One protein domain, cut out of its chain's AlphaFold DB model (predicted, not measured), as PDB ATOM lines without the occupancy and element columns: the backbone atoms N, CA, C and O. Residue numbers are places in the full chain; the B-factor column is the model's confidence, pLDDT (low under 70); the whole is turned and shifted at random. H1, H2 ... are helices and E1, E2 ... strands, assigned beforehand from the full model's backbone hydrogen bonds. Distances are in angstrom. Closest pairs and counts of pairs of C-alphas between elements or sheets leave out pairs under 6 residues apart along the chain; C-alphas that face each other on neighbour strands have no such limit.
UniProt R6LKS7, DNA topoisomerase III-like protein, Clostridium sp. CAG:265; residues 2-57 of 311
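Overview. This is residues 2 to 57 of the 311 residues of the protein "DNA topoisomerase III-like protein" of Clostridium sp. CAG:265 (UniProt R6LKS7). A long, narrow two-stranded hairpin, E1 and E2, makes a rod; the short helix H1 follows at the end away from the hairpin's loop, and residues 41 to 57 fold back along the strands with no named element. The 56 printed residues hold E1, E2 and H1 in that order, an antiparallel sheet E1 - E2, mostly strand, with 25 residues in named elements, under half. It is extended, radius of gyration of the C-alphas 16.1 A, spanning 52 by 18 by 14 A.

Arrangement. Start with E1, residues 5 to 14, and E2, residues 23 to 33: this hairpin is antiparallel at 164 degrees, with N 9 and O 28 within hydrogen-bond range at 3.0 A. H1, residues 37 to 40, is apart from E1. H1 is too short for an O i to N i+4 pair; its one O i to N i+3 pair is within range.

Along the chain. Find C-alpha 5 at (-28.129, -38.206, 3.405); E1 runs 29.7 A from there. E2 runs 31.5 A to C-alpha 33 at (-27.399, -33.783, 1.855). H1 ends at C-alpha 40, (-32.783, -27.825, 13.482), after 5.0 A.

Size, cuts and confidence. The C-alphas farthest apart, of Glu 18 and Val 39, are 52.2 A apart. The printed part has no cut; the link E1 to E2 is short and E2 to H1 tight. No printed residue is under 70 in pLDDT.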
ATOM      1  N   PRO A   2     -36.151 -32.405   2.269       86.94
ATOM      2  CA  PRO A   2     -35.579 -33.703   1.941       86.94
ATOM      3  C   PRO A   2     -34.952 -34.367   3.175       86.94
ATOM      4  O   PRO A   2     -34.646 -33.710   4.177       86.94
ATOM      5  N   ILE A   3     -34.801 -35.688   3.103       88.62
ATOM      6  CA  ILE A   3     -34.124 -36.484   4.131       88.62
ATOM      7  C   ILE A   3     -32.634 -36.109   4.118       88.62
ATOM      8  O   ILE A   3     -32.090 -35.765   3.072       88.62
ATOM      9  N   ALA A   4     -31.987 -36.112   5.284       89.44
ATOM     10  CA  ALA A   4     -30.542 -35.926   5.358       89.44
ATOM     11  C   ALA A   4     -29.826 -37.207   4.898       89.44
ATOM     12  O   ALA A   4     -30.148 -38.293   5.384       89.44
ATOM     13  N   GLU A   5     -28.846 -37.078   4.009       89.00
ATOM     14  CA  GLU A   5     -28.129 -38.206   3.405       89.00
ATOM     15  C   GLU A   5     -26.659 -38.200   3.817       89.00
ATOM     16  O   GLU A   5     -26.008 -37.151   3.866       89.00
ATOM     17  N   PHE A   6     -26.129 -39.390   4.102       87.62
ATOM     18  CA  PHE A   6     -24.740 -39.584   4.503       87.62
ATOM     19  C   PHE A   6     -24.110 -40.710   3.706       87.62
ATOM     20  O   PHE A   6     -24.729 -41.753   3.498       87.62
ATOM     21  N   GLU A   7     -22.841 -40.528   3.378       88.06
ATOM     22  CA  GLU A   7     -21.972 -41.606   2.942       88.06
ATOM     23  C   GLU A   7     -21.264 -42.199   4.162       88.06
ATOM     24  O   GLU A   7     -20.636 -41.467   4.931       88.06
ATOM     25  N   GLU A   8     -21.369 -43.516   4.366       88.69
ATOM     26  CA  GLU A   8     -20.584 -44.234   5.376       88.69
ATOM     27  C   GLU A   8     -19.505 -45.068   4.679       88.69
ATOM     28  O   GLU A   8     -19.800 -46.046   3.989       88.69
ATOM     29  N   THR A   9     -18.240 -44.721   4.898       87.88
ATOM     30  CA  THR A   9     -17.095 -45.466   4.363       87.88
ATOM     31  C   THR A   9     -16.531 -46.371   5.453       87.88
ATOM     32  O   THR A   9     -16.158 -45.901   6.528       87.88
ATOM     33  N   LYS A  10     -16.431 -47.679   5.198       89.69
ATOM     34  CA  LYS A  10     -15.819 -48.643   6.129       89.69
ATOM     35  C   LYS A  10     -14.534 -49.184   5.531       89.69
ATOM     36  O   LYS A  10     -14.569 -49.948   4.572       89.69
ATOM     37  N   LEU A  11     -13.408 -48.822   6.132       89.50
ATOM     38  CA  LEU A  11     -12.106 -49.355   5.773       89.50
ATOM     39  C   LEU A  11     -11.746 -50.505   6.707       89.50
ATOM     40  O   LEU A  11     -11.800 -50.358   7.927       89.50
ATOM     41  N   THR A  12     -11.344 -51.633   6.132       89.75
ATOM     42  CA  THR A  12     -10.908 -52.818   6.874       89.75
ATOM     43  C   THR A  12      -9.500 -53.186   6.423       89.75
ATOM     44  O   THR A  12      -9.294 -53.483   5.249       89.75
ATOM     45  N   VAL A  13      -8.533 -53.158   7.339       89.44
ATOM     46  CA  VAL A  13      -7.110 -53.388   7.055       89.44
ATOM     47  C   VAL A  13      -6.630 -54.619   7.813       89.44
ATOM     48  O   VAL A  13      -6.876 -54.766   9.012       89.44
ATOM     49  N   LYS A  14      -5.922 -55.506   7.114       88.94
ATOM     50  CA  LYS A  14      -5.316 -56.712   7.682       88.94
ATOM     51  C   LYS A  14      -3.800 -56.630   7.540       88.94
ATOM     52  O   LYS A  14      -3.302 -56.298   6.470       88.94
ATOM     53  N   ILE A  15      -3.077 -56.952   8.608       87.19
ATOM     54  CA  ILE A  15      -1.614 -57.016   8.573       87.19
ATOM     55  C   ILE A  15      -1.193 -58.324   7.889       87.19
ATOM     56  O   ILE A  15      -1.682 -59.401   8.231       87.19
ATOM     57  N   HIS A  16      -0.284 -58.228   6.919       82.56
ATOM     58  CA  HIS A  16       0.295 -59.367   6.201       82.56
ATOM     59  C   HIS A  16       1.452 -60.009   6.990       82.56
ATOM     60  O   HIS A  16       2.576 -60.089   6.507       82.56
ATOM     61  N   ASP A  17       1.180 -60.450   8.218       81.25
ATOM     62  CA  ASP A  17       2.135 -61.161   9.080       81.25
ATOM     63  C   ASP A  17       1.383 -62.243   9.871       81.25
ATOM     64  O   ASP A  17       0.359 -61.969  10.504       81.25
ATOM     65  N   GLU A  18       1.879 -63.482   9.837       77.94
ATOM     66  CA  GLU A  18       1.271 -64.643  10.504       77.94
ATOM     67  C   GLU A  18       1.163 -64.491  12.029       77.94
ATOM     68  O   GLU A  18       0.300 -65.111  12.662       77.94
ATOM     69  N   LYS A  19       1.995 -63.635  12.632       80.69
ATOM     70  CA  LYS A  19       1.963 -63.337  14.070       80.69
ATOM     71  C   LYS A  19       0.766 -62.463  14.460       80.69
ATOM     72  O   LYS A  19       0.347 -62.495  15.618       80.69
ATOM     73  N   PHE A  20       0.179 -61.722  13.516       77.31
ATOM     74  CA  PHE A  20      -0.912 -60.780  13.766       77.31
ATOM     75  C   PHE A  20      -2.221 -61.256  13.127       77.31
ATOM     76  O   PHE A  20      -2.510 -61.021  11.960       77.31
ATOM     77  N   LYS A  21      -3.076 -61.891  13.934       77.81
ATOM     78  CA  LYS A  21      -4.376 -62.429  13.482       77.81
ATOM     79  C   LYS A  21      -5.517 -61.397  13.448       77.81
ATOM     80  O   LYS A  21      -6.645 -61.746  13.113       77.81
ATOM     81  N   GLY A  22      -5.245 -60.154  13.845       82.00
ATOM     82  CA  GLY A  22      -6.247 -59.100  14.006       82.00
ATOM     83  C   GLY A  22      -6.580 -58.349  12.715       82.00
ATOM     84  O   GLY A  22      -5.824 -58.363  11.745       82.00
ATOM     85  N   ILE A  23      -7.717 -57.659  12.738       88.06
ATOM     86  CA  ILE A  23      -8.170 -56.756  11.678       88.06
ATOM     87  C   ILE A  23      -8.386 -55.377  12.303       88.06
ATOM     88  O   ILE A  23      -8.963 -55.266  13.385       88.06
ATOM     89  N   PHE A  24      -7.940 -54.334  11.614       88.19
ATOM     90  CA  PHE A  24      -8.197 -52.947  11.978       88.19
ATOM     91  C   PHE A  24      -9.367 -52.424  11.154       88.19
ATOM     92  O   PHE A  24      -9.441 -52.670   9.953       88.19
ATOM     93  N   ALA A  25     -10.280 -51.699  11.795       90.00
ATOM     94  CA  ALA A  25     -11.419 -51.088  11.129       90.00
ATOM     95  C   ALA A  25     -11.429 -49.581  11.385       90.00
ATOM     96  O   ALA A  25     -11.311 -49.143  12.530       90.00
ATOM     97  N   ALA A  26     -11.611 -48.802  10.325       88.94
ATOM     98  CA  ALA A  26     -11.869 -47.373  10.395       88.94
ATOM     99  C   ALA A  26     -13.222 -47.075   9.743       88.94
ATOM    100  O   ALA A  26     -13.596 -47.690   8.742       88.94
ATOM    101  N   LYS A  27     -13.971 -46.143  10.332       89.81
ATOM    102  CA  LYS A  27     -15.267 -45.701   9.815       89.81
ATOM    103  C   LYS A  27     -15.207 -44.207   9.536       89.81
ATOM    104  O   LYS A  27     -14.864 -43.434  10.428       89.81
ATOM    105  N   GLY A  28     -15.528 -43.839   8.307       88.50
ATOM    106  CA  GLY A  28     -15.741 -42.474   7.860       88.50
ATOM    107  C   GLY A  28     -17.226 -42.220   7.682       88.50
ATOM    108  O   GLY A  28     -17.992 -43.136   7.378       88.50
ATOM    109  N   ARG A  29     -17.631 -40.973   7.889       88.88
ATOM    110  CA  ARG A  29     -18.996 -40.522   7.638       88.88
ATOM    111  C   ARG A  29     -18.940 -39.105   7.100       88.88
ATOM    112  O   ARG A  29     -18.349 -38.246   7.756       88.88
ATOM    113  N   VAL A  30     -19.553 -38.889   5.943       87.44
ATOM    114  CA  VAL A  30     -19.623 -37.586   5.272       87.44
ATOM    115  C   VAL A  30     -21.080 -37.257   4.993       87.44
ATOM    116  O   VAL A  30     -21.837 -38.118   4.542       87.44
ATOM    117  N   GLN A  31     -21.500 -36.035   5.306       87.56
ATOM    118  CA  GLN A  31     -22.839 -35.565   4.969       87.56
ATOM    119  C   GLN A  31     -22.899 -35.123   3.501       87.56
ATOM    120  O   GLN A  31     -22.224 -34.177   3.113       87.56
ATOM    121  N   ILE A  32     -23.746 -35.778   2.699       86.88
ATOM    122  CA  ILE A  32     -23.968 -35.419   1.288       86.88
ATOM    123  C   ILE A  32     -25.098 -34.391   1.186       86.88
ATOM    124  O   ILE A  32     -24.961 -33.366   0.521       86.88
ATOM    125  N   VAL A  33     -26.213 -34.648   1.874       88.00
ATOM    126  CA  VAL A  33     -27.399 -33.783   1.855       88.00
ATOM    127  C   VAL A  33     -27.768 -33.414   3.282       88.00
ATOM    128  O   VAL A  33     -28.021 -34.278   4.117       88.00
ATOM    129  N   GLU A  34     -27.824 -32.116   3.572       84.81
ATOM    130  CA  GLU A  34     -28.162 -31.618   4.910       84.81
ATOM    131  C   GLU A  34     -29.651 -31.799   5.254       84.81
ATOM    132  O   GLU A  34     -30.007 -32.131   6.386       84.81
ATOM    133  N   GLY A  35     -30.534 -31.652   4.263       89.31
ATOM    134  CA  GLY A  35     -31.960 -31.944   4.396       89.31
ATOM    135  C   GLY A  35     -32.654 -31.149   5.506       89.31
ATOM    136  O   GLY A  35     -32.447 -29.948   5.663       89.31
ATOM    137  N   TRP A  36     -33.498 -31.823   6.291       88.56
ATOM    138  CA  TRP A  36     -34.220 -31.228   7.427       88.56
ATOM    139  C   TRP A  36     -33.312 -30.652   8.527       88.56
ATOM    140  O   TRP A  36     -33.770 -29.835   9.327       88.56
ATOM    141  N   ARG A  37     -32.025 -31.032   8.575       83.75
ATOM    142  CA  ARG A  37     -31.095 -30.596   9.632       83.75
ATOM    143  C   ARG A  37     -30.740 -29.113   9.552       83.75
ATOM    144  O   ARG A  37     -30.385 -28.547  10.584       83.75
ATOM    145  N   VAL A  38     -30.939 -28.480   8.390       84.44
ATOM    146  CA  VAL A  38     -30.808 -27.023   8.199       84.44
ATOM    147  C   VAL A  38     -31.718 -26.260   9.171       84.44
ATOM    148  O   VAL A  38     -31.326 -25.240   9.734       84.44
ATOM    149  N   VAL A  39     -32.938 -26.759   9.401       84.94
ATOM    150  CA  VAL A  39     -33.933 -26.098  10.270       84.94
ATOM    151  C   VAL A  39     -33.590 -26.270  11.741       84.94
ATOM    152  O   VAL A  39     -33.704 -25.329  12.521       84.94
ATOM    153  N   GLU A  40     -33.127 -27.461  12.106       83.12
ATOM    154  CA  GLU A  40     -32.783 -27.825  13.482       83.12
ATOM    155  C   GLU A  40     -31.374 -27.348  13.887       83.12
ATOM    156  O   GLU A  40     -30.966 -27.525  15.033       83.12
ATOM    157  N   LYS A  41     -30.627 -26.727  12.957       82.94
ATOM    158  CA  LYS A  41     -29.265 -26.197  13.153       82.94
ATOM    159  C   LYS A  41     -28.308 -27.224  13.767       82.94
ATOM    160  O   LYS A  41     -27.491 -26.905  14.631       82.94
ATOM    161  N   ILE A  42     -28.436 -28.482  13.347       80.44
ATOM    162  CA  ILE A  42     -27.626 -29.576  13.885       80.44
ATOM    163  C   ILE A  42     -26.352 -29.694  13.057       80.44
ATOM    164  O   ILE A  42     -26.353 -30.354  12.019       80.44
ATOM    165  N   GLU A  43     -25.251 -29.142  13.557       75.75
ATOM    166  CA  GLU A  43     -23.939 -29.292  12.926       75.75
ATOM    167  C   GLU A  43     -23.449 -30.747  12.961       75.75
ATOM    168  O   GLU A  43     -23.698 -31.504  13.907       75.75
ATOM    169  N   THR A  44     -22.726 -31.153  11.919       75.75
ATOM    170  CA  THR A  44     -22.093 -32.473  11.833       75.75
ATOM    171  C   THR A  44     -20.611 -32.313  11.612       75.75
ATOM    172  O   THR A  44     -20.177 -31.486  10.819       75.75
ATOM    173  N   LYS A  45     -19.835 -33.145  12.302       80.19
ATOM    174  CA  LYS A  45     -18.407 -33.255  12.057       80.19
ATOM    175  C   LYS A  45     -18.163 -34.432  11.127       80.19
ATOM    176  O   LYS A  45     -18.293 -35.582  11.552       80.19
ATOM    177  N   ASP A  46     -17.801 -34.136   9.890       84.00
ATOM    178  CA  ASP A  46     -17.442 -35.170   8.931       84.00
ATOM    179  C   ASP A  46     -16.112 -35.819   9.319       84.00
ATOM    180  O   ASP A  46     -15.172 -35.174   9.791       84.00
ATOM    181  N   THR A  47     -16.052 -37.135   9.146       84.94
ATOM    182  CA  THR A  47     -14.825 -37.917   9.281       84.94
ATOM    183  C   THR A  47     -14.520 -38.493   7.915       84.94
ATOM    184  O   THR A  47     -15.103 -39.499   7.514       84.94
ATOM    185  N   ILE A  48     -13.638 -37.816   7.192       86.62
ATOM    186  CA  ILE A  48     -13.235 -38.202   5.845       86.62
ATOM    187  C   ILE A  48     -12.131 -39.248   5.970       86.62
ATOM    188  O   ILE A  48     -11.140 -39.035   6.671       86.62
ATOM    189  N   LEU A  49     -12.316 -40.384   5.304       86.56
ATOM    190  CA  LEU A  49     -11.265 -41.380   5.140       86.56
ATOM    191  C   LEU A  49     -10.588 -41.194   3.779       86.56
ATOM    192  O   LEU A  49     -11.241 -40.753   2.833       86.56
ATOM    193  N   PRO A  50      -9.290 -41.521   3.666       84.12
ATOM    194  CA  PRO A  50      -8.618 -41.514   2.378       84.12
ATOM    195  C   PRO A  50      -9.273 -42.527   1.436       84.12
ATOM    196  O   PRO A  50      -9.691 -43.610   1.855       84.12
ATOM    197  N   PHE A  51      -9.334 -42.170   0.157       84.25
ATOM    198  CA  PHE A  51      -9.734 -43.102  -0.885       84.25
ATOM    199  C   PHE A  51      -8.668 -44.188  -1.022       84.25
ATOM    200  O   PHE A  51      -7.486 -43.875  -1.157       84.25
ATOM    201  N   VAL A  52      -9.090 -45.450  -0.990       85.50
ATOM    202  CA  VAL A  52      -8.215 -46.605  -1.205       85.50
ATOM    203  C   VAL A  52      -8.926 -47.641  -2.061       85.50
ATOM    204  O   VAL A  52     -10.148 -47.802  -1.988       85.50
ATOM    205  N   ASN A  53      -8.155 -48.373  -2.851       86.06
ATOM    206  CA  ASN A  53      -8.667 -49.453  -3.678       86.06
ATOM    207  C   ASN A  53      -8.720 -50.777  -2.907       86.06
ATOM    208  O   ASN A  53      -7.982 -51.025  -1.950       86.06
ATOM    209  N   GLY A  54      -9.587 -51.683  -3.361       84.75
ATOM    210  CA  GLY A  54      -9.623 -53.040  -2.828       84.75
ATOM    211  C   GLY A  54      -8.264 -53.728  -2.989       84.75
ATOM    212  O   GLY A  54      -7.738 -53.795  -4.097       84.75
ATOM    213  N   LYS A  55      -7.738 -54.288  -1.888       83.31
ATOM    214  CA  LYS A  55      -6.429 -54.974  -1.808       83.31
ATOM    215  C   LYS A  55      -5.204 -54.065  -1.980       83.31
ATOM    216  O   LYS A  55      -4.108 -54.571  -2.209       83.31
ATOM    217  N   GLU A  56      -5.371 -52.753  -1.853       89.81
ATOM    218  CA  GLU A  56      -4.243 -51.828  -1.797       89.81
ATOM    219  C   GLU A  56      -3.359 -52.111  -0.571       89.81
ATOM    220  O   GLU A  56      -3.854 -52.364   0.531       89.81
ATOM    221  N   ILE A  57      -2.041 -52.100  -0.776       86.31
ATOM    222  CA  ILE A  57      -1.062 -52.347   0.283       86.31
ATOM    223  C   ILE A  57      -0.727 -51.012   0.942       86.31
ATOM    224  O   ILE A  57      -0.226 -50.101   0.289       86.31
TER     225      ILE A  57